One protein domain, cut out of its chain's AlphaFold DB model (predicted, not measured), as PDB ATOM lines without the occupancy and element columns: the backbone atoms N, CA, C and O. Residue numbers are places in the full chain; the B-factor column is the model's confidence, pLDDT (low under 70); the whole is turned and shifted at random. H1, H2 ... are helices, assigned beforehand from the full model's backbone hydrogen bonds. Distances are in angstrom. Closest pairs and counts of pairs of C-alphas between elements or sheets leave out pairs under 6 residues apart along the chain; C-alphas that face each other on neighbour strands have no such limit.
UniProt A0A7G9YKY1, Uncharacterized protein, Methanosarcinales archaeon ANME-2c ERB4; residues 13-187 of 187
ATOM      1  N   LYS A  13      24.716  16.627  21.085       93.12
ATOM      2  CA  LYS A  13      25.761  17.653  20.991       93.12
ATOM      3  C   LYS A  13      26.207  17.888  19.549       93.12
ATOM      4  O   LYS A  13      26.381  19.040  19.156       93.12
ATOM      5  N   VAL A  14      26.372  16.816  18.770       92.88
ATOM      6  CA  VAL A  14      26.716  16.897  17.342       92.88
ATOM      7  C   VAL A  14      25.592  17.598  16.583       92.88
ATOM      8  O   VAL A  14      25.848  18.535  15.831       92.88
ATOM      9  N   TYR A  15      24.337  17.228  16.856       93.25
ATOM     10  CA  TYR A  15      23.171  17.893  16.278       93.25
ATOM     11  C   TYR A  15      23.124  19.388  16.625       93.25
ATOM     12  O   TYR A  15      22.927  20.229  15.747       93.25
ATOM     13  N   GLN A  16      23.365  19.749  17.889       94.94
ATOM     14  CA  GLN A  16      23.390  21.150  18.301       94.94
ATOM     15  C   GLN A  16      24.508  21.943  17.614       94.94
ATOM     16  O   GLN A  16      24.273  23.073  17.183       94.94
ATOM     17  N   LYS A  17      25.701  21.356  17.457       94.19
ATOM     18  CA  LYS A  17      26.792  22.005  16.724       94.19
ATOM     19  C   LYS A  17      26.469  22.149  15.240       94.19
ATOM     20  O   LYS A  17      26.734  23.201  14.674       94.19
ATOM     21  N   LEU A  18      25.851  21.147  14.618       93.62
ATOM     22  CA  LEU A  18      25.405  21.234  13.227       93.62
ATOM     23  C   LEU A  18      24.435  22.411  13.023       93.62
ATOM     24  O   LEU A  18      24.600  23.177  12.076       93.62
ATOM     25  N   LEU A  19      23.475  22.600  13.937       94.38
ATOM     26  CA  LEU A  19      22.558  23.747  13.905       94.38
ATOM     27  C   LEU A  19      23.272  25.092  14.077       94.38
ATOM     28  O   LEU A  19      22.887  26.068  13.439       94.38
ATOM     29  N   GLU A  20      24.296  25.159  14.928       93.31
ATOM     30  CA  GLU A  20      25.110  26.367  15.110       93.31
ATOM     31  C   GLU A  20      25.835  26.741  13.810       93.31
ATOM     32  O   GLU A  20      25.749  27.882  13.357       93.31
ATOM     33  N   VAL A  21      26.496  25.766  13.177       92.56
ATOM     34  CA  VAL A  21      27.285  25.984  11.955       92.56
ATOM     35  C   VAL A  21      26.402  26.350  10.761       92.56
ATOM     36  O   VAL A  21      26.741  27.248   9.990       92.56
ATOM     37  N   LEU A  22      25.239  25.706  10.628       92.94
ATOM     38  CA  LEU A  22      24.248  26.016   9.589       92.94
ATOM     39  C   LEU A  22      23.329  27.198   9.949       92.94
ATOM     40  O   LEU A  22      22.386  27.499   9.216       92.94
ATOM     41  N   GLY A  23      23.592  27.860  11.076       94.19
ATOM     42  CA  GLY A  23      22.830  28.995  11.571       94.19
ATOM     43  C   GLY A  23      23.252  30.317  10.929       94.19
ATOM     44  O   GLY A  23      23.240  30.489   9.710       94.19
ATOM     45  N   GLU A  24      23.593  31.290  11.772       94.25
ATOM     46  CA  GLU A  24      23.836  32.674  11.351       94.25
ATOM     47  C   GLU A  24      25.011  32.806  10.370       94.25
ATOM     48  O   GLU A  24      24.915  33.542   9.389       94.25
ATOM     49  N   ASP A  25      26.112  32.087  10.607       91.75
ATOM     50  CA  ASP A  25      27.314  32.185   9.772       91.75
ATOM     51  C   ASP A  25      27.072  31.666   8.351       91.75
ATOM     52  O   ASP A  25      27.479  32.316   7.387       91.75
ATOM     53  N   TYR A  26      26.340  30.558   8.206       96.44
ATOM     54  CA  TYR A  26      25.928  30.042   6.901       96.44
ATOM     55  C   TYR A  26      25.044  31.037   6.138       96.44
ATOM     56  O   TYR A  26      25.272  31.311   4.954       96.44
ATOM     57  N   GLN A  27      24.052  31.620   6.818       96.81
ATOM     58  CA  GLN A  27      23.162  32.614   6.217       96.81
ATOM     59  C   GLN A  27      23.932  33.859   5.771       96.81
ATOM     60  O   GLN A  27      23.742  34.337   4.651       96.81
ATOM     61  N   TYR A  28      24.828  34.362   6.621       96.62
ATOM     62  CA  TYR A  28      25.661  35.514   6.300       96.62
ATOM     63  C   TYR A  28      26.593  35.225   5.119       96.62
ATOM     64  O   TYR A  28      26.675  36.030   4.193       96.62
ATOM     65  N   ALA A  29      27.251  34.061   5.099       97.06
ATOM     66  CA  ALA A  29      28.103  33.662   3.984       97.06
ATOM     67  C   ALA A  29      27.322  33.586   2.668       97.06
ATOM     68  O   ALA A  29      27.762  34.133   1.660       97.06
ATOM     69  N   THR A  30      26.124  32.997   2.694       97.56
ATOM     70  CA  THR A  30      25.251  32.896   1.515       97.56
ATOM     71  C   THR A  30      24.880  34.277   0.979       97.56
ATOM     72  O   THR A  30      24.910  34.507  -0.231       97.56
ATOM     73  N   GLN A  31      24.567  35.225   1.869       97.81
ATOM     74  CA  GLN A  31      24.278  36.608   1.488       97.81
ATOM     75  C   GLN A  31      25.487  37.291   0.847       97.81
ATOM     76  O   GLN A  31      25.315  38.023  -0.123       97.81
ATOM     77  N   VAL A  32      26.696  37.062   1.362       97.62
ATOM     78  CA  VAL A  32      27.926  37.665   0.826       97.62
ATOM     79  C   VAL A  32      28.277  37.091  -0.546       97.62
ATOM     80  O   VAL A  32      28.547  37.866  -1.461       97.62
ATOM     81  N   VAL A  33      28.194  35.769  -0.710       97.62
ATOM     82  CA  VAL A  33      28.373  35.088  -2.004       97.62
ATOM     83  C   VAL A  33      27.367  35.630  -3.020       97.62
ATOM     84  O   VAL A  33      27.763  36.195  -4.037       97.62
ATOM     85  N   THR A  34      26.072  35.616  -2.684       96.81
ATOM     86  CA  THR A  34      25.003  36.155  -3.550       96.81
ATOM     87  C   THR A  34      25.243  37.625  -3.898       96.81
ATOM     88  O   THR A  34      25.054  38.044  -5.037       96.81
ATOM     89  N   TYR A  35      25.660  38.434  -2.922       96.44
ATOM     90  CA  TYR A  35      25.973  39.839  -3.146       96.44
ATOM     91  C   TYR A  35      27.104  40.002  -4.163       96.44
ATOM     92  O   TYR A  35      26.967  40.797  -5.093       96.44
ATOM     93  N   SER A  36      28.186  39.234  -4.016       94.88
ATOM     94  CA  SER A  36      29.326  39.278  -4.932       94.88
ATOM     95  C   SER A  36      28.948  38.854  -6.356       94.88
ATOM     96  O   SER A  36      29.354  39.523  -7.305       94.88
ATOM     97  N   GLU A  37      28.076  37.853  -6.519       94.12
ATOM     98  CA  GLU A  37      27.547  37.443  -7.827       94.12
ATOM     99  C   GLU A  37      26.706  38.548  -8.476       94.12
ATOM    100  O   GLU A  37      26.887  38.884  -9.650       94.12
ATOM    101  N   VAL A  38      25.800  39.154  -7.700       94.56
ATOM    102  CA  VAL A  38      24.905  40.216  -8.178       94.56
ATOM    103  C   VAL A  38      25.688  41.467  -8.567       94.56
ATOM    104  O   VAL A  38      25.412  42.050  -9.613       94.56
ATOM    105  N   GLN A  39      26.658  41.893  -7.753       91.31
ATOM    106  CA  GLN A  39      27.463  43.080  -8.057       91.31
ATOM    107  C   GLN A  39      28.521  42.819  -9.136       91.31
ATOM    108  O   GLN A  39      28.829  43.710  -9.928       91.31
ATOM    109  N   GLY A  40      29.082  41.609  -9.178       87.31
ATOM    110  CA  GLY A  40      30.059  41.190 -10.179       87.31
ATOM    111  C   GLY A  40      29.446  40.838 -11.536       87.31
ATOM    112  O   GLY A  40      30.178  40.765 -12.523       87.31
ATOM    113  N   CYS A  41      28.122  40.641 -11.609       87.25
ATOM    114  CA  CYS A  41      27.417  40.118 -12.785       87.25
ATOM    115  C   CYS A  41      28.048  38.816 -13.316       87.25
ATOM    116  O   CYS A  41      28.162  38.614 -14.529       87.25
ATOM    117  N   GLY A  42      28.483  37.945 -12.407       87.44
ATOM    118  CA  GLY A  42      29.213  36.719 -12.711       87.44
ATOM    119  C   GLY A  42      28.930  35.631 -11.684       87.44
ATOM    120  O   GLY A  42      28.433  35.913 -10.599       87.44
ATOM    121  N   TYR A  43      29.227  34.386 -12.053       88.12
ATOM    122  CA  TYR A  43      29.117  33.250 -11.141       88.12
ATOM    123  C   TYR A  43      30.314  33.206 -10.200       88.12
ATOM    124  O   TYR A  43      31.460  33.264 -10.651       88.12
ATOM    125  N   ASP A  44      30.042  33.036  -8.914       92.50
ATOM    126  CA  ASP A  44      31.063  32.956  -7.880       92.50
ATOM    127  C   ASP A  44      31.471  31.497  -7.650       92.50
ATOM    128  O   ASP A  44      30.979  30.781  -6.775       92.50
ATOM    129  N   TYR A  45      32.382  31.026  -8.500       93.94
ATOM    130  CA  TYR A  45      32.858  29.649  -8.444       93.94
ATOM    131  C   TYR A  45      33.620  29.332  -7.155       93.94
ATOM    132  O   TYR A  45      33.623  28.171  -6.740       93.94
ATOM    133  N   VAL A  46      34.251  30.328  -6.526       94.25
ATOM    134  CA  VAL A  46      35.013  30.136  -5.290       94.25
ATOM    135  C   VAL A  46      34.062  29.917  -4.122       94.25
ATOM    136  O   VAL A  46      34.154  28.881  -3.460       94.25
ATOM    137  N   GLY A  47      33.089  30.809  -3.924       95.75
ATOM    138  CA  GLY A  47      32.063  30.660  -2.893       95.75
ATOM    139  C   GLY A  47      31.296  29.343  -3.022       95.75
ATOM    140  O   GLY A  47      31.116  28.616  -2.041       95.75
ATOM    141  N   MET A  48      30.917  28.975  -4.249       96.75
ATOM    142  CA  MET A  48      30.196  27.724  -4.513       96.75
ATOM    143  C   MET A  48      31.051  26.472  -4.278       96.75
ATOM    144  O   MET A  48      30.541  25.470  -3.771       96.75
ATOM    145  N   ALA A  49      32.342  26.503  -4.625       97.94
ATOM    146  CA  ALA A  49      33.251  25.392  -4.349       97.94
ATOM    147  C   ALA A  49      33.427  25.177  -2.841       97.94
ATOM    148  O   ALA A  49      33.343  24.042  -2.375       97.94
ATOM    149  N   GLU A  50      33.586  26.258  -2.076       98.19
ATOM    150  CA  GLU A  50      33.701  26.189  -0.620       98.19
ATOM    151  C   GLU A  50      32.399  25.679   0.027       98.19
ATOM    152  O   GLU A  50      32.452  24.818   0.903       98.19
ATOM    153  N   PHE A  51      31.215  26.092  -0.446       97.94
ATOM    154  CA  PHE A  51      29.951  25.516   0.041       97.94
ATOM    155  C   PHE A  51      29.797  24.028  -0.283       97.94
ATOM    156  O   PHE A  51      29.312  23.261   0.552       97.94
ATOM    157  N   ARG A  52      30.221  23.583  -1.469       98.06
ATOM    158  CA  ARG A  52      30.226  22.155  -1.819       98.06
ATOM    159  C   ARG A  52      31.131  21.358  -0.875       98.06
ATOM    160  O   ARG A  52      30.761  20.264  -0.440       98.06
ATOM    161  N   ASP A  53      32.306  21.888  -0.565       98.19
ATOM    162  CA  ASP A  53      33.249  21.224   0.331       98.19
ATOM    163  C   ASP A  53      32.695  21.207   1.768       98.19
ATOM    164  O   ASP A  53      32.701  20.157   2.412       98.19
ATOM    165  N   ALA A  54      32.048  22.290   2.217       97.81
ATOM    166  CA  ALA A  54      31.299  22.327   3.475       97.81
ATOM    167  C   ALA A  54      30.222  21.226   3.544       97.81
ATOM    168  O   ALA A  54      30.139  20.508   4.536       97.81
ATOM    169  N   LEU A  55      29.433  21.021   2.482       97.38
ATOM    170  CA  LEU A  55      28.437  19.939   2.430       97.38
ATOM    171  C   LEU A  55      29.073  18.544   2.512       97.38
ATOM    172  O   LEU A  55      28.501  17.635   3.114       97.38
ATOM    173  N   THR A  56      30.264  18.372   1.935       98.00
ATOM    174  CA  THR A  56      31.022  17.117   2.036       98.00
ATOM    175  C   THR A  56      31.411  16.831   3.485       98.00
ATOM    176  O   THR A  56      31.249  15.701   3.948       98.00
ATOM    177  N   HIS A  57      31.857  17.853   4.214       97.88
ATOM    178  CA  HIS A  57      32.167  17.754   5.638       97.88
ATOM    179  C   HIS A  57      30.913  17.537   6.500       97.88
ATOM    180  O   HIS A  57      30.938  16.711   7.406       97.88
ATOM    181  N   VAL A  58      29.773  18.167   6.179       96.50
ATOM    182  CA  VAL A  58      28.490  17.881   6.855       96.50
ATOM    183  C   VAL A  58      28.127  16.407   6.715       96.50
ATOM    184  O   VAL A  58      27.797  15.764   7.706       96.50
ATOM    185  N   LYS A  59      28.222  15.852   5.502       95.62
ATOM    186  CA  LYS A  59      27.946  14.431   5.277       95.62
ATOM    187  C   LYS A  59      28.858  13.545   6.131       95.62
ATOM    188  O   LYS A  59      28.368  12.651   6.806       95.62
ATOM    189  N   ARG A  60      30.166  13.811   6.136       95.19
ATOM    190  CA  ARG A  60      31.128  13.045   6.945       95.19
ATOM    191  C   ARG A  60      30.871  13.164   8.442       95.19
ATOM    192  O   ARG A  60      31.035  12.177   9.140       95.19
ATOM    193  N   ALA A  61      30.441  14.332   8.919       95.06
ATOM    194  CA  ALA A  61      30.052  14.517  10.314       95.06
ATOM    195  C   ALA A  61      28.811  13.695  10.686       95.06
ATOM    196  O   ALA A  61      28.707  13.230  11.818       95.06
ATOM    197  N   ILE A  62      27.874  13.536   9.746       92.19
ATOM    198  CA  ILE A  62      26.671  12.719   9.940       92.19
ATOM    199  C   ILE A  62      27.021  11.227   9.957       92.19
ATOM    200  O   ILE A  62      26.507  10.494  10.793       92.19
ATOM    201  N   ASP A  63      27.914  10.813   9.060       92.56
ATOM    202  CA  ASP A  63      28.350   9.423   8.885       92.56
ATOM    203  C   ASP A  63      29.471   9.014   9.874       92.56
ATOM    204  O   ASP A  63      30.049   7.936   9.738       92.56
ATOM    205  N   ALA A  64      29.846   9.878  10.824       92.50
ATOM    206  CA  ALA A  64      30.974   9.645  11.722       92.50
ATOM    207  C   ALA A  64      30.652   8.613  12.816       92.50
ATOM    208  O   ALA A  64      29.636   8.712  13.503       92.50
ATOM    209  N   ASP A  65      31.585   7.684  13.041       87.88
ATOM    210  CA  ASP A  65      31.453   6.610  14.038       87.88
ATOM    211  C   ASP A  65      31.578   7.097  15.500       87.88
ATOM    212  O   ASP A  65      31.163   6.399  16.428       87.88
ATOM    213  N   ASP A  66      32.156   8.284  15.737       92.81
ATOM    214  CA  ASP A  66      32.281   8.878  17.070       92.81
ATOM    215  C   ASP A  66      32.144  10.413  17.077       92.81
ATOM    216  O   ASP A  66      32.352  11.097  16.070       92.81
ATOM    217  N   GLU A  67      31.795  10.969  18.247       93.81
ATOM    218  CA  GLU A  67      31.537  12.408  18.412       93.81
ATOM    219  C   GLU A  67      32.751  13.285  18.079       93.81
ATOM    220  O   GLU A  67      32.572  14.396  17.585       93.81
ATOM    221  N   THR A  68      33.975  12.829  18.355       95.19
ATOM    222  CA  THR A  68      35.191  13.635  18.150       95.19
ATOM    223  C   THR A  68      35.401  13.892  16.668       95.19
ATOM    224  O   THR A  68      35.569  15.042  16.262       95.19
ATOM    225  N   VAL A  69      35.297  12.836  15.857       95.50
ATOM    226  CA  VAL A  69      35.388  12.938  14.396       95.50
ATOM    227  C   VAL A  69      34.273  13.833  13.855       95.50
ATOM    228  O   VAL A  69      34.538  14.720  13.045       95.50
ATOM    229  N   ALA A  70      33.044  13.676  14.354       95.75
ATOM    230  CA  ALA A  70      31.933  14.532  13.950       95.75
ATOM    231  C   ALA A  70      32.207  16.021  14.244       95.75
ATOM    232  O   ALA A  70      31.930  16.881  13.406       95.75
ATOM    233  N   PHE A  71      32.782  16.350  15.406       97.06
ATOM    234  CA  PHE A  71      33.136  17.730  15.744       97.06
ATOM    235  C   PHE A  71      34.236  18.307  14.852       97.06
ATOM    236  O   PHE A  71      34.134  19.469  14.455       97.06
ATOM    237  N   ASP A  72      35.262  17.526  14.522       97.12
ATOM    238  CA  ASP A  72      36.344  17.969  13.639       97.12
ATOM    239  C   ASP A  72      35.836  18.244  12.215       97.12
ATOM    240  O   ASP A  72      36.176  19.265  11.603       97.12
ATOM    241  N   GLU A  73      34.938  17.394  11.719       97.56
ATOM    242  CA  GLU A  73      34.246  17.608  10.450       97.56
ATOM    243  C   GLU A  73      33.384  18.887  10.503       97.56
ATOM    244  O   GLU A  73      33.509  19.743   9.630       97.56
ATOM    245  N   LEU A  74      32.601  19.119  11.566       97.00
ATOM    246  CA  LEU A  74      31.800  20.349  11.727       97.00
ATOM    247  C   LEU A  74      32.644  21.628  11.887       97.00
ATOM    248  O   LEU A  74      32.236  22.709  11.443       97.00
ATOM    249  N   ASN A  75      33.832  21.535  12.485       95.88
ATOM    250  CA  ASN A  75      34.789  22.645  12.506       95.88
ATOM    251  C   ASN A  75      35.288  22.959  11.087       95.88
ATOM    252  O   ASN A  75      35.396  24.130  10.718       95.88
ATOM    253  N   SER A  76      35.510  21.928  10.271       97.25
ATOM    254  CA  SER A  76      35.871  22.085   8.858       97.25
ATOM    255  C   SER A  76      34.732  22.718   8.049       97.25
ATOM    256  O   SER A  76      34.981  23.621   7.253       97.25
ATOM    257  N   VAL A  77      33.467  22.352   8.313       97.62
ATOM    258  CA  VAL A  77      32.289  23.024   7.720       97.62
ATOM    259  C   VAL A  77      32.316  24.529   8.009       97.62
ATOM    260  O   VAL A  77      32.134  25.336   7.099       97.62
ATOM    261  N   SER A  78      32.579  24.912   9.262       95.62
ATOM    262  CA  SER A  78      32.641  26.323   9.673       95.62
ATOM    263  C   SER A  78      33.736  27.085   8.924       95.62
ATOM    264  O   SER A  78      33.524  28.213   8.481       95.62
ATOM    265  N   GLU A  79      34.901  26.459   8.745       95.88
ATOM    266  CA  GLU A  79      36.021  27.042   8.010       95.88
ATOM    267  C   GLU A  79      35.705  27.224   6.519       95.88
ATOM    268  O   GLU A  79      36.001  28.274   5.950       95.88
ATOM    269  N   HIS A  80      35.043  26.256   5.889       97.50
ATOM    270  CA  HIS A  80      34.606  26.386   4.500       97.50
ATOM    271  C   HIS A  80      33.522  27.459   4.321       97.50
ATOM    272  O   HIS A  80      33.623  28.277   3.413       97.50
ATOM    273  N   ILE A  81      32.536  27.548   5.219       96.88
ATOM    274  CA  ILE A  81      31.522  28.624   5.202       96.88
ATOM    275  C   ILE A  81      32.185  30.002   5.318       96.88
ATOM    276  O   ILE A  81      31.850  30.938   4.587       96.88
ATOM    277  N   ARG A  82      33.165  30.125   6.217       96.06
ATOM    278  CA  ARG A  82      33.967  31.335   6.386       96.06
ATOM    279  C   ARG A  82      34.703  31.706   5.098       96.06
ATOM    280  O   ARG A  82      34.665  32.864   4.680       96.06
ATOM    281  N   ARG A  83      35.396  30.738   4.493       96.44
ATOM    282  CA  ARG A  83      36.162  30.928   3.256       96.44
ATOM    283  C   ARG A  83      35.256  31.290   2.090       96.44
ATOM    284  O   ARG A  83      35.605  32.224   1.380       96.44
ATOM    285  N   ALA A  84      34.085  30.662   1.973       97.50
ATOM    286  CA  ALA A  84      33.081  31.025   0.981       97.50
ATOM    287  C   ALA A  84      32.782  32.528   1.049       97.50
ATOM    288  O   ALA A  84      32.979  33.238   0.083       97.50
ATOM    289  N   ALA A  85      32.429  33.067   2.216       97.06
ATOM    290  CA  ALA A  85      32.120  34.494   2.327       97.06
ATOM    291  C   ALA A  85      33.318  35.415   2.009       97.06
ATOM    292  O   ALA A  85      33.195  36.432   1.324       97.06
ATOM    293  N   VAL A  86      34.480  35.099   2.582       97.25
ATOM    294  CA  VAL A  86      35.647  35.987   2.576       97.25
ATOM    295  C   VAL A  86      36.353  35.998   1.223       97.25
ATOM    296  O   VAL A  86      36.767  37.065   0.769       97.25
ATOM    297  N   GLU A  87      36.519  34.834   0.598       97.06
ATOM    298  CA  GLU A  87      37.204  34.722  -0.691       97.06
ATOM    299  C   GLU A  87      36.356  35.310  -1.820       97.06
ATOM    300  O   GLU A  87      36.883  36.082  -2.615       97.06
ATOM    301  N   SER A  88      35.044  35.076  -1.808       97.06
ATOM    302  CA  SER A  88      34.094  35.671  -2.753       97.06
ATOM    303  C   SER A  88      34.117  37.195  -2.754       97.06
ATOM    304  O   SER A  88      34.247  37.842  -3.795       97.06
ATOM    305  N   MET A  89      34.046  37.798  -1.563       97.38
ATOM    306  CA  MET A  89      34.099  39.253  -1.447       97.38
ATOM    307  C   MET A  89      35.467  39.799  -1.878       97.38
ATOM    308  O   MET A  89      35.537  40.865  -2.493       97.38
ATOM    309  N   GLN A  90      36.556  39.084  -1.573       97.06
ATOM    310  CA  GLN A  90      37.883  39.481  -2.030       97.06
ATOM    311  C   GLN A  90      37.977  39.460  -3.558       97.06
ATOM    312  O   GLN A  90      38.430  40.444  -4.142       97.06
ATOM    313  N   GLU A  91      37.604  38.344  -4.186       96.38
ATOM    314  CA  GLU A  91      37.718  38.145  -5.630       96.38
ATOM    315  C   GLU A  91      36.964  39.243  -6.380       96.38
ATOM    316  O   GLU A  91      37.559  39.947  -7.197       96.38
ATOM    317  N   TYR A  92      35.714  39.507  -5.990       96.12
ATOM    318  CA  TYR A  92      34.915  40.595  -6.553       96.12
ATOM    319  C   TYR A  92      35.624  41.961  -6.485       96.12
ATOM    320  O   TYR A  92      35.717  42.680  -7.488       96.12
ATOM    321  N   VAL A  93      36.144  42.341  -5.313       97.38
ATOM    322  CA  VAL A  93      36.802  43.644  -5.119       97.38
ATOM    323  C   VAL A  93      38.102  43.740  -5.918       97.38
ATOM    324  O   VAL A  93      38.395  44.784  -6.512       97.38
ATOM    325  N   GLU A  94      38.889  42.668  -5.957       96.50
ATOM    326  CA  GLU A  94      40.164  42.629  -6.673       96.50
ATOM    327  C   GLU A  94      39.977  42.664  -8.192       96.50
ATOM    328  O   GLU A  94      40.668  43.432  -8.874       96.50
ATOM    329  N   ASP A  95      38.995  41.935  -8.715       94.62
ATOM    330  CA  ASP A  95      38.646  41.938 -10.136       94.62
ATOM    331  C   ASP A  95      38.101  43.292 -10.584       94.62
ATOM    332  O   ASP A  95      38.521  43.843 -11.615       94.62
ATOM    333  N   LYS A  96      37.220  43.891  -9.776       93.62
ATOM    334  CA  LYS A  96      36.703  45.239 -10.021       93.62
ATOM    335  C   LYS A  96      37.831  46.269 -10.027       93.62
ATOM    336  O   LYS A  96      37.908  47.087 -10.950       93.62
ATOM    337  N   TYR A  97      38.757  46.197  -9.068       94.94
ATOM    338  CA  TYR A  97      39.941  47.058  -9.050       94.94
ATOM    339  C   TYR A  97      40.812  46.872 -10.295       94.94
ATOM    340  O   TYR A  97      41.179  47.860 -10.938       94.94
ATOM    341  N   ALA A  98      41.106  45.631 -10.690       91.50
ATOM    342  CA  ALA A  98      41.881  45.344 -11.895       91.50
ATOM    343  C   ALA A  98      41.201  45.899 -13.161       91.50
ATOM    344  O   ALA A  98      41.866  46.465 -14.035       91.50
ATOM    345  N   SER A  99      39.872  45.795 -13.245       88.19
ATOM    346  CA  SER A  99      39.073  46.341 -14.342       88.19
ATOM    347  C   SER A  99      39.152  47.870 -14.430       88.19
ATOM    348  O   SER A  99      39.487  48.410 -15.491       88.19
ATOM    349  N   ILE A 100      38.933  48.576 -13.316       88.81
ATOM    350  CA  ILE A 100      39.006  50.045 -13.253       88.81
ATOM    351  C   ILE A 100      40.426  50.529 -13.556       88.81
ATOM    352  O   ILE A 100      40.626  51.429 -14.377       88.81
ATOM    353  N   LYS A 101      41.439  49.883 -12.969       86.50
ATOM    354  CA  LYS A 101      42.846  50.247 -13.161       86.50
ATOM    355  C   LYS A 101      43.256  50.221 -14.635       86.50
ATOM    356  O   LYS A 101      43.974  51.114 -15.079       86.50
ATOM    357  N   ARG A 102      42.766  49.252 -15.422       81.88
ATOM    358  CA  ARG A 102      43.020  49.195 -16.876       81.88
ATOM    359  C   ARG A 102      42.502  50.432 -17.622       81.88
ATOM    360  O   ARG A 102      43.151  50.859 -18.575       81.88
ATOM    361  N   ARG A 103      41.389  51.032 -17.184       78.69
ATOM    362  CA  ARG A 103      40.801  52.241 -17.795       78.69
ATOM    363  C   ARG A 103      41.535  53.527 -17.403       78.69
ATOM    364  O   ARG A 103      41.693  54.422 -18.232       78.69
ATOM    365  N   LEU A 104      42.066  53.602 -16.181       77.00
ATOM    366  CA  LEU A 104      42.757  54.796 -15.674       77.00
ATOM    367  C   LEU A 104      44.054  55.142 -16.424       77.00
ATOM    368  O   LEU A 104      44.393  56.318 -16.538       77.00
ATOM    369  N   TYR A 105      44.763  54.166 -17.001       65.81
ATOM    370  CA  TYR A 105      46.013  54.416 -17.743       65.81
ATOM    371  C   TYR A 105      45.850  55.297 -18.995       65.81
ATOM    372  O   TYR A 105      46.842  55.780 -19.549       65.81
ATOM    373  N   VAL A 106      44.618  55.504 -19.462       60.88
ATOM    374  CA  VAL A 106      44.347  56.110 -20.767       60.88
ATOM    375  C   VAL A 106      44.189  57.631 -20.683       60.88
ATOM    376  O   VAL A 106      44.721  58.330 -21.549       60.88
ATOM    377  N   ASN A 107      43.537  58.162 -19.639       58.91
ATOM    378  CA  ASN A 107      43.305  59.603 -19.493       58.91
ATOM    379  C   ASN A 107      42.877  59.979 -18.054       58.91
ATOM    380  O   ASN A 107      41.708  59.856 -17.701       58.91
ATOM    381  N   MET A 108      43.809  60.420 -17.203       65.25
ATOM    382  CA  MET A 108      43.506  60.769 -15.803       65.25
ATOM    383  C   MET A 108      43.170  62.255 -15.646       65.25
ATOM    384  O   MET A 108      44.056  63.106 -15.777       65.25
ATOM    385  N   LYS A 109      41.926  62.570 -15.268       63.28
ATOM    386  CA  LYS A 109      41.593  63.856 -14.636       63.28
ATOM    387  C   LYS A 109      41.948  63.764 -13.146       63.28
ATOM    388  O   LYS A 109      41.734  62.739 -12.526       63.28
ATOM    389  N   ASN A 110      42.544  64.812 -12.575       77.44
ATOM    390  CA  ASN A 110      42.879  64.896 -11.143       77.44
ATOM    391  C   ASN A 110      43.731  63.727 -10.575       77.44
ATOM    392  O   ASN A 110      43.320  62.983  -9.684       77.44
ATOM    393  N   LYS A 111      44.981  63.614 -11.052       83.00
ATOM    394  CA  LYS A 111      45.945  62.566 -10.647       83.00
ATOM    395  C   LYS A 111      46.131  62.415  -9.130       83.00
ATOM    396  O   LYS A 111      46.361  61.304  -8.664       83.00
ATOM    397  N   LYS A 112      46.057  63.512  -8.364       88.12
ATOM    398  CA  LYS A 112      46.251  63.482  -6.906       88.12
ATOM    399  C   LYS A 112      45.127  62.704  -6.221       88.12
ATOM    400  O   LYS A 112      45.414  61.761  -5.492       88.12
ATOM    401  N   ARG A 113      43.868  63.042  -6.520       89.25
ATOM    402  CA  ARG A 113      42.699  62.359  -5.949       89.25
ATOM    403  C   ARG A 113      42.662  60.877  -6.327       89.25
ATOM    404  O   ARG A 113      42.432  60.039  -5.464       89.25
ATOM    405  N   ILE A 114      42.953  60.552  -7.588       89.44
ATOM    406  CA  ILE A 114      43.045  59.158  -8.057       89.44
ATOM    407  C   ILE A 114      44.094  58.383  -7.251       89.44
ATOM    408  O   ILE A 114      43.813  57.291  -6.766       89.44
ATOM    409  N   SER A 115      45.284  58.960  -7.056       90.62
ATOM    410  CA  SER A 115      46.347  58.318  -6.279       90.62
ATOM    411  C   SER A 115      45.953  58.090  -4.816       90.62
ATOM    412  O   SER A 115      46.314  57.060  -4.249       90.62
ATOM    413  N   GLU A 116      45.243  59.034  -4.194       93.94
ATOM    414  CA  GLU A 116      44.745  58.900  -2.818       93.94
ATOM    415  C   GLU A 116      43.706  57.772  -2.711       93.94
ATOM    416  O   GLU A 116      43.811  56.914  -1.832       93.94
ATOM    417  N   LEU A 117      42.751  57.717  -3.647       94.38
ATOM    418  CA  LEU A 117      41.760  56.639  -3.721       94.38
ATOM    419  C   LEU A 117      42.429  55.275  -3.910       94.38
ATOM    420  O   LEU A 117      42.148  54.349  -3.152       94.38
ATOM    421  N   GLU A 118      43.364  55.147  -4.855       94.50
ATOM    422  CA  GLU A 118      44.083  53.889  -5.085       94.50
ATOM    423  C   GLU A 118      44.862  53.414  -3.852       94.50
ATOM    424  O   GLU A 118      44.907  52.213  -3.580       94.50
ATOM    425  N   GLN A 119      45.493  54.327  -3.107       96.25
ATOM    426  CA  GLN A 119      46.197  53.973  -1.872       96.25
ATOM    427  C   GLN A 119      45.229  53.450  -0.807       96.25
ATOM    428  O   GLN A 119      45.500  52.417  -0.195       96.25
ATOM    429  N   ASN A 120      44.084  54.111  -0.626       97.69
ATOM    430  CA  ASN A 120      43.077  53.697   0.348       97.69
ATOM    431  C   ASN A 120      42.404  52.370  -0.033       97.69
ATOM    432  O   ASN A 120      42.185  51.529   0.838       97.69
ATOM    433  N   ILE A 121      42.139  52.136  -1.323       97.69
ATOM    434  CA  ILE A 121      41.627  50.854  -1.830       97.69
ATOM    435  C   ILE A 121      42.620  49.733  -1.518       97.69
ATOM    436  O   ILE A 121      42.256  48.742  -0.890       97.69
ATOM    437  N   LYS A 122      43.897  49.905  -1.890       97.44
ATOM    438  CA  LYS A 122      44.945  48.902  -1.628       97.44
ATOM    439  C   LYS A 122      45.109  48.624  -0.141       97.44
ATOM    440  O   LYS A 122      45.291  47.471   0.237       97.44
ATOM    441  N   LYS A 123      45.036  49.664   0.693       98.12
ATOM    442  CA  LYS A 123      45.102  49.529   2.148       98.12
ATOM    443  C   LYS A 123      43.954  48.667   2.673       98.12
ATOM    444  O   LYS A 123      44.222  47.736   3.422       98.12
ATOM    445  N   ASN A 124      42.717  48.935   2.261       98.19
ATOM    446  CA  ASN A 124      41.560  48.151   2.696       98.19
ATOM    447  C   ASN A 124      41.618  46.702   2.186       98.19
ATOM    448  O   ASN A 124      41.424  45.783   2.972       98.19
ATOM    449  N   ILE A 125      41.988  46.466   0.920       97.62
ATOM    450  CA  ILE A 125      42.198  45.099   0.399       97.62
ATOM    451  C   ILE A 125      43.260  44.359   1.225       97.62
ATOM    452  O   ILE A 125      43.067  43.206   1.603       97.62
ATOM    453  N   PHE A 126      44.374  45.026   1.545       97.06
ATOM    454  CA  PHE A 126      45.424  44.454   2.384       97.06
ATOM    455  C   PHE A 126      44.920  44.122   3.796       97.06
ATOM    456  O   PHE A 126      45.131  43.013   4.270       97.06
ATOM    457  N   GLN A 127      44.203  45.041   4.446       96.56
ATOM    458  CA  GLN A 127      43.627  44.804   5.774       96.56
ATOM    459  C   GLN A 127      42.602  43.662   5.763       96.56
ATOM    460  O   GLN A 127      42.600  42.840   6.677       96.56
ATOM    461  N   GLY A 128      41.794  43.554   4.706       96.12
ATOM    462  CA  GLY A 128      40.887  42.427   4.498       96.12
ATOM    463  C   GLY A 128      41.628  41.091   4.420       96.12
ATOM    464  O   GLY A 128      41.269  40.147   5.121       96.12
ATOM    465  N   ARG A 129      42.718  41.027   3.643       95.19
ATOM    466  CA  ARG A 129      43.587  39.837   3.531       95.19
ATOM    467  C   ARG A 129      44.213  39.435   4.871       95.19
ATOM    468  O   ARG A 129      44.190  38.259   5.222       95.19
ATOM    469  N   GLU A 130      44.716  40.398   5.636       94.69
ATOM    470  CA  GLU A 130      45.317  40.146   6.955       94.69
ATOM    471  C   GLU A 130      44.280  39.688   7.994       94.69
ATOM    472  O   GLU A 130      44.591  38.899   8.883       94.69
ATOM    473  N   ALA A 131      43.031  40.144   7.879       93.25
ATOM    474  CA  ALA A 131      41.959  39.776   8.798       93.25
ATOM    475  C   ALA A 131      41.355  38.385   8.523       93.25
ATOM    476  O   ALA A 131      40.641  37.859   9.386       93.25
ATOM    477  N   LYS A 132      41.647  37.755   7.370       88.62
ATOM    478  CA  LYS A 132      41.094  36.436   6.998       88.62
ATOM    479  C   LYS A 132      41.356  35.335   8.027       88.62
ATOM    480  O   LYS A 132      40.399  34.638   8.352       88.62
ATOM    481  N   PRO A 133      42.585  35.148   8.549       83.31
ATOM    482  CA  PRO A 133      42.880  34.048   9.469       83.31
ATOM    483  C   PRO A 133      42.297  34.269  10.874       83.31
ATOM    484  O   PRO A 133      42.460  33.427  11.754       83.31
ATOM    485  N   SER A 134      41.663  35.419  11.129       75.69
ATOM    486  CA  SER A 134      41.135  35.754  12.447       75.69
ATOM    487  C   SER A 134      39.789  35.072  12.715       75.69
ATOM    488  O   SER A 134      38.970  34.866  11.819       75.69
ATOM    489  N   LYS A 135      39.480  34.844  14.000       72.50
ATOM    490  CA  LYS A 135      38.126  34.453  14.445       72.50
ATOM    491  C   LYS A 135      37.055  35.513  14.129       72.50
ATOM    492  O   LYS A 135      35.874  35.259  14.328       72.50
ATOM    493  N   LYS A 136      37.454  36.697  13.654       81.75
ATOM    494  CA  LYS A 136      36.592  37.825  13.284       81.75
ATOM    495  C   LYS A 136      36.594  38.042  11.774       81.75
ATOM    496  O   LYS A 136      36.666  39.164  11.298       81.75
ATOM    497  N   TRP A 137      36.487  36.973  11.002       91.31
ATOM    498  CA  TRP A 137      36.475  37.015   9.537       91.31
ATOM    499  C   TRP A 137      35.454  37.990   8.921       91.31
ATOM    500  O   TRP A 137      35.678  38.504   7.829       91.31
ATOM    501  N   ARG A 138      34.361  38.318   9.624       94.75
ATOM    502  CA  ARG A 138      33.412  39.364   9.200       94.75
ATOM    503  C   ARG A 138      34.049  40.759   9.123       94.75
ATOM    504  O   ARG A 138      33.619  41.586   8.326       94.75
ATOM    505  N   GLU A 139      35.100  41.011   9.900       95.38
ATOM    506  CA  GLU A 139      35.920  42.224   9.819       95.38
ATOM    507  C   GLU A 139      36.652  42.313   8.472       95.38
ATOM    508  O   GLU A 139      36.683  43.381   7.865       95.38
ATOM    509  N   ALA A 140      37.138  41.181   7.941       96.12
ATOM    510  CA  ALA A 140      37.739  41.127   6.607       96.12
ATOM    511  C   ALA A 140      36.752  41.592   5.526       96.12
ATOM    512  O   ALA A 140      37.094  42.406   4.670       96.12
ATOM    513  N   ILE A 141      35.501  41.135   5.615       97.19
ATOM    514  CA  ILE A 141      34.423  41.538   4.701       97.19
ATOM    515  C   ILE A 141      34.105  43.028   4.849       97.19
ATOM    516  O   ILE A 141      33.867  43.696   3.846       97.19
ATOM    517  N   GLY A 142      34.153  43.567   6.071       97.00
ATOM    518  CA  GLY A 142      34.048  45.006   6.318       97.00
ATOM    519  C   GLY A 142      35.091  45.805   5.534       97.00
ATOM    520  O   GLY A 142      34.732  46.720   4.798       97.00
ATOM    521  N   TYR A 143      36.364  45.407   5.602       97.94
ATOM    522  CA  TYR A 143      37.422  46.053   4.819       97.94
ATOM    523  C   TYR A 143      37.192  45.948   3.307       97.94
ATOM    524  O   TYR A 143      37.387  46.926   2.584       97.94
ATOM    525  N   PHE A 144      36.735  44.799   2.805       98.06
ATOM    526  CA  PHE A 144      36.429  44.659   1.381       98.06
ATOM    527  C   PHE A 144      35.242  45.531   0.939       98.06
ATOM    528  O   PHE A 144      35.298  46.121  -0.138       98.06
ATOM    529  N   LYS A 145      34.212  45.706   1.776       97.44
ATOM    530  CA  LYS A 145      33.103  46.638   1.501       97.44
ATOM    531  C   LYS A 145      33.565  48.095   1.456       97.44
ATOM    532  O   LYS A 145      33.169  48.839   0.563       97.44
ATOM    533  N   GLU A 146      34.453  48.503   2.356       98.19
ATOM    534  CA  GLU A 146      35.048  49.846   2.300       98.19
ATOM    535  C   GLU A 146      35.888  50.043   1.027       98.19
ATOM    536  O   GLU A 146      35.822  51.088   0.376       98.19
ATOM    537  N   ALA A 147      36.641  49.017   0.610       98.19
ATOM    538  CA  ALA A 147      37.359  49.042  -0.662       98.19
ATOM    539  C   ALA A 147      36.405  49.178  -1.860       98.19
ATOM    540  O   ALA A 147      36.680  49.964  -2.764       98.19
ATOM    541  N   GLU A 148      35.275  48.469  -1.865       97.69
ATOM    542  CA  GLU A 148      34.245  48.580  -2.900       97.69
ATOM    543  C   GLU A 148      33.670  49.999  -3.015       97.69
ATOM    544  O   GLU A 148      33.542  50.518  -4.127       97.69
ATOM    545  N   ILE A 149      33.344  50.643  -1.891       97.38
ATOM    546  CA  ILE A 149      32.819  52.017  -1.881       97.38
ATOM    547  C   ILE A 149      33.821  52.967  -2.548       97.38
ATOM    548  O   ILE A 149      33.457  53.779  -3.403       97.38
ATOM    549  N   LEU A 150      35.105  52.837  -2.207       97.12
ATOM    550  CA  LEU A 150      36.171  53.631  -2.815       97.12
ATOM    551  C   LEU A 150      36.380  53.287  -4.297       97.12
ATOM    552  O   LEU A 150      36.694  54.174  -5.090       97.12
ATOM    553  N   LEU A 151      36.183  52.026  -4.692       95.94
ATOM    554  CA  LEU A 151      36.231  51.606  -6.093       95.94
ATOM    555  C   LEU A 151      35.120  52.246  -6.921       95.94
ATOM    556  O   LEU A 151      35.389  52.640  -8.049       95.94
ATOM    557  N   HIS A 152      33.910  52.397  -6.382       94.25
ATOM    558  CA  HIS A 152      32.842  53.127  -7.070       94.25
ATOM    559  C   HIS A 152      33.225  54.587  -7.326       94.25
ATOM    560  O   HIS A 152      33.098  55.061  -8.451       94.25
ATOM    561  N   GLN A 153      33.787  55.267  -6.324       93.38
ATOM    562  CA  GLN A 153      34.280  56.639  -6.490       93.38
ATOM    563  C   GLN A 153      35.408  56.718  -7.526       93.38
ATOM    564  O   GLN A 153      35.467  57.652  -8.322       93.38
ATOM    565  N   LEU A 154      36.313  55.736  -7.523       91.56
ATOM    566  CA  LEU A 154      37.395  55.660  -8.498       91.56
ATOM    567  C   LEU A 154      36.871  55.409  -9.919       91.56
ATOM    568  O   LEU A 154      37.441  55.933 -10.874       91.56
ATOM    569  N   ASP A 155      35.807  54.619 -10.061       89.31
ATOM    570  CA  ASP A 155      35.186  54.321 -11.349       89.31
ATOM    571  C   ASP A 155      34.488  55.543 -11.959       89.31
ATOM    572  O   ASP A 155      34.625  55.804 -13.150       89.31
ATOM    573  N   GLU A 156      33.805  56.342 -11.139       87.62
ATOM    574  CA  GLU A 156      33.188  57.606 -11.568       87.62
ATOM    575  C   GLU A 156      34.220  58.628 -12.072       87.62
ATOM    576  O   GLU A 156      33.946  59.409 -12.985       87.62
ATOM    577  N   GLU A 157      35.424  58.614 -11.494       82.25
ATOM    578  CA  GLU A 157      36.548  59.461 -11.910       82.25
ATOM    579  C   GLU A 157      37.303  58.878 -13.127       82.25
ATOM    580  O   GLU A 157      38.104  59.575 -13.764       82.25
ATOM    581  N   ALA A 158      37.066  57.607 -13.475       74.56
ATOM    582  CA  ALA A 158      37.708  56.950 -14.604       74.56
ATOM    583  C   ALA A 158      37.052  57.357 -15.938       74.56
ATOM    584  O   ALA A 158      35.830  57.466 -16.050       74.56
ATOM    585  N   PRO A 159      37.836  57.562 -17.011       65.88
ATOM    586  CA  PRO A 159      37.265  57.865 -18.317       65.88
ATOM    587  C   PRO A 159      36.421  56.682 -18.833       65.88
ATOM    588  O   PRO A 159      36.887  55.544 -18.848       65.88
ATOM    589  N   LEU A 160      35.219  56.964 -19.357       61.72
ATOM    590  CA  LEU A 160      34.300  55.992 -19.998       61.72
ATOM    591  C   LEU A 160      34.831  55.384 -21.312       61.72
ATOM    592  O   LEU A 160      34.095  54.769 -22.080       61.72
ATOM    593  N   ILE A 161      36.098  55.612 -21.628       58.25
ATOM    594  CA  ILE A 161      36.663  55.338 -22.938       58.25
ATOM    595  C   ILE A 161      36.932  53.837 -23.063       58.25
ATOM    596  O   ILE A 161      37.645  53.257 -22.242       58.25
ATOM    597  N   ASP A 162      36.417  53.221 -24.132       57.31
ATOM    598  CA  ASP A 162      36.849  51.886 -24.542       57.31
ATOM    599  C   ASP A 162      38.346  51.951 -24.867       57.31
ATOM    600  O   ASP A 162      38.773  52.538 -25.867       57.31
ATOM    601  N   VAL A 163      39.151  51.365 -23.980       57.44
ATOM    602  CA  VAL A 163      40.618  51.344 -24.037       57.44
ATOM    603  C   VAL A 163      41.111  50.897 -25.417       57.44
ATOM    604  O   VAL A 163      42.137  51.394 -25.887       57.44
ATOM    605  N   ARG A 164      40.356  50.031 -26.112       57.75
ATOM    606  CA  ARG A 164      40.677  49.579 -27.473       57.75
ATOM    607  C   ARG A 164      40.641  50.711 -28.493       57.75
ATOM    608  O   ARG A 164      41.532  50.796 -29.332       57.75
ATOM    609  N   VAL A 165      39.657  51.605 -28.407       60.31
ATOM    610  CA  VAL A 165      39.494  52.725 -29.343       60.31
ATOM    611  C   VAL A 165      40.584  53.774 -29.131       60.31
ATOM    612  O   VAL A 165      41.133  54.287 -30.105       60.31
ATOM    613  N   GLU A 166      40.950  54.075 -27.884       63.38
ATOM    614  CA  GLU A 166      41.998  55.069 -27.614       63.38
ATOM    615  C   GLU A 166      43.399  54.551 -27.962       63.38
ATOM    616  O   GLU A 166      44.213  55.286 -28.528       63.38
ATOM    617  N   GLN A 167      43.684  53.276 -27.665       62.41
ATOM    618  CA  GLN A 167      44.938  52.641 -28.073       62.41
ATOM    619  C   GLN A 167      45.038  52.552 -29.596       62.41
ATOM    620  O   GLN A 167      46.078  52.904 -30.151       62.41
ATOM    621  N   PHE A 168      43.949  52.181 -30.279       71.25
ATOM    622  CA  PHE A 168      43.886  52.198 -31.739       71.25
ATOM    623  C   PHE A 168      44.161  53.601 -32.293       71.25
ATOM    624  O   PHE A 168      45.031  53.758 -33.146       71.25
ATOM    625  N   LYS A 169      43.516  54.643 -31.750       72.44
ATOM    626  CA  LYS A 169      43.779  56.039 -32.141       72.44
ATOM    627  C   LYS A 169      45.240  56.432 -31.932       72.44
ATOM    628  O   LYS A 169      45.827  57.021 -32.831       72.44
ATOM    629  N   ARG A 170      45.856  56.096 -30.792       74.44
ATOM    630  CA  ARG A 170      47.280  56.395 -30.538       74.44
ATOM    631  C   ARG A 170      48.208  55.703 -31.532       74.44
ATOM    632  O   ARG A 170      49.124  56.351 -32.032       74.44
ATOM    633  N   ILE A 171      47.967  54.426 -31.831       79.56
ATOM    634  CA  ILE A 171      48.743  53.680 -32.832       79.56
ATOM    635  C   ILE A 171      48.581  54.334 -34.207       79.56
ATOM    636  O   ILE A 171      49.575  54.592 -34.880       79.56
ATOM    637  N   VAL A 172      47.353  54.682 -34.596       84.12
ATOM    638  CA  VAL A 172      47.074  55.369 -35.865       84.12
ATOM    639  C   VAL A 172      47.769  56.732 -35.931       84.12
ATOM    640  O   VAL A 172      48.402  57.028 -36.938       84.12
ATOM    641  N   TYR A 173      47.731  57.544 -34.871       86.38
ATOM    642  CA  TYR A 173      48.426  58.837 -34.845       86.38
ATOM    643  C   TYR A 173      49.948  58.695 -34.941       86.38
ATOM    644  O   TYR A 173      50.578  59.484 -35.641       86.38
ATOM    645  N   LEU A 174      50.536  57.689 -34.286       85.62
ATOM    646  CA  LEU A 174      51.962  57.378 -34.421       85.62
ATOM    647  C   LEU A 174      52.311  56.976 -35.857       85.62
ATOM    648  O   LEU A 174      53.280  57.486 -36.409       85.62
ATOM    649  N   LEU A 175      51.505  56.111 -36.477       87.31
ATOM    650  CA  LEU A 175      51.709  55.691 -37.865       87.31
ATOM    651  C   LEU A 175      51.592  56.869 -38.835       87.31
ATOM    652  O   LEU A 175      52.448  57.024 -39.702       87.31
ATOM    653  N   ILE A 176      50.583  57.730 -38.660       89.00
ATOM    654  CA  ILE A 176      50.438  58.955 -39.451       89.00
ATOM    655  C   ILE A 176      51.681  59.824 -39.275       89.00
ATOM    656  O   ILE A 176      52.295  60.158 -40.275       89.00
ATOM    657  N   ALA A 177      52.099  60.125 -38.041       85.94
ATOM    658  CA  ALA A 177      53.259  60.977 -37.774       85.94
ATOM    659  C   ALA A 177      54.556  60.448 -38.412       85.94
ATOM    660  O   ALA A 177      55.345  61.237 -38.931       85.94
ATOM    661  N   VAL A 178      54.763  59.126 -38.416       86.38
ATOM    662  CA  VAL A 178      55.895  58.494 -39.110       86.38
ATOM    663  C   VAL A 178      55.796  58.709 -40.621       86.38
ATOM    664  O   VAL A 178      56.778  59.118 -41.236       86.38
ATOM    665  N   ILE A 179      54.620  58.496 -41.219       86.19
ATOM    666  CA  ILE A 179      54.401  58.681 -42.661       86.19
ATOM    667  C   ILE A 179      54.586  60.149 -43.064       86.19
ATOM    668  O   ILE A 179      55.301  60.425 -44.028       86.19
ATOM    669  N   THR A 180      53.997  61.103 -42.335       84.19
ATOM    670  CA  THR A 180      54.171  62.535 -42.631       84.19
ATOM    671  C   THR A 180      55.614  62.977 -42.432       84.19
ATOM    672  O   THR A 180      56.130  63.717 -43.263       84.19
ATOM    673  N   GLY A 181      56.287  62.508 -41.376       82.06
ATOM    674  CA  GLY A 181      57.704  62.795 -41.150       82.06
ATOM    675  C   GLY A 181      58.592  62.287 -42.289       82.06
ATOM    676  O   GLY A 181      59.486  63.001 -42.736       82.06
ATOM    677  N   TYR A 182      58.305  61.092 -42.810       79.50
ATOM    678  CA  TYR A 182      59.031  60.518 -43.942       79.50
ATOM    679  C   TYR A 182      58.768  61.277 -45.253       79.50
ATOM    680  O   TYR A 182      59.694  61.521 -46.017       79.50
ATOM    681  N   LEU A 183      57.522  61.699 -45.500       72.75
ATOM    682  CA  LEU A 183      57.160  62.499 -46.675       72.75
ATOM    683  C   LEU A 183      57.824  63.881 -46.672       72.75
ATOM    684  O   LEU A 183      58.294  64.319 -47.716       72.75
ATOM    685  N   ILE A 184      57.906  64.543 -45.514       75.44
ATOM    686  CA  ILE A 184      58.601  65.834 -45.375       75.44
ATOM    687  C   ILE A 184      60.108  65.682 -45.618       75.44
ATOM    688  O   ILE A 184      60.722  66.594 -46.146       75.44
ATOM    689  N   ALA A 185      60.708  64.544 -45.263       66.50
ATOM    690  CA  ALA A 185      62.137  64.305 -45.469       66.50
ATOM    691  C   ALA A 185      62.529  64.015 -46.935       66.50
ATOM    692  O   ALA A 185      63.715  64.031 -47.257       66.50
ATOM    693  N   ILE A 186      61.558  63.704 -47.803       71.69
ATOM    694  CA  ILE A 186      61.773  63.400 -49.231       71.69
ATOM    695  C   ILE A 186      61.614  64.650 -50.118       71.69
ATOM    696  O   ILE A 186      62.120  64.657 -51.241       71.69
ATOM    697  N   VAL A 187      60.916  65.684 -49.634       57.09
ATOM    698  CA  VAL A 187      60.692  66.970 -50.324       57.09
ATOM    699  C   VAL A 187      61.799  67.957 -49.979       57.09
ATOM    700  O   VAL A 187      62.273  68.634 -50.917       57.09
TER     701      VAL A 187
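Overview. This is residues 13 to 187 of the 187 residues of an uncharacterized protein of Methanosarcinales archaeon ANME-2c ERB4 (UniProt A0A7G9YKY1). A slender bundle is built along H4, the longest helix: H1 packs on its residues 67 to 78, H2 on its residues 78 to 96, H3 lies side by side with it as a hairpin, the hairpin of H5 and H6 packs on it through H6 at its residues 82 to 100 and through H5 at 90 to 94, and residues 168 to 187, of which 168 to 186 belong to H7, stick out as a free arm. The printed part has 175 residues with seven named helices, H1 to H7 in order, and no named strand: all helix. H2 to H6 form the up-and-down bundle, each running against the one before it. The whole is extended, with a radius of gyration of the C-alphas of 24.0 A and spans of 93 by 29 by 23 A.

Arrangement. H1, residues 13 to 21, and H2, residues 24 to 40, meet only through their link. H3, residues 45 to 62, forms a hairpin with the hub H4, residues 67 to 104; they touch at a shallow tilt of 2 degrees, their closest C-alphas, Gly 47 and Ala 84, 4.0 A apart. H2 touches residues 78 to 96 of H4 alone, the closest C-alphas being Ala 29 and Ala 85, 4.4 A. H1 touches residues 67 to 78 of H4 alone, closest at C-alphas Val 21 and Ser 78, 5.8 A. H5, residues 111 to 131, and H6, residues 137 to 157, form a hairpin, with closest C-alphas Gly 128 and Ala 140 at 4.0 A. H6 touches residues 82 to 100 of H4 alone, closest at C-alphas Val 93 and Glu 148, 6.0 A. H7, residues 163 to 186, touches no helix. Every O i to N i+4 pair is within hydrogen-bond range in H1, H2, H3, H5, H6 and H7, and 33 of 34 are in H4.

Along the chain. H1 begins at C-alpha 13, (25.761, 17.653, 20.991). H4 measures 55.5 A from first to last C-alpha, H5 30.2 A, H6 31.0 A and H7 35.0 A. H7 ends at C-alpha 186, (61.773, 63.400, -49.231).

Size, cuts and confidence. The C-alphas farthest apart, Lys 13 and Val 187, are 93.5 A apart. The printed part has no cut and no long link. The pLDDT is under 70 at residues 105 to 109, 159 to 167, 185 and 187.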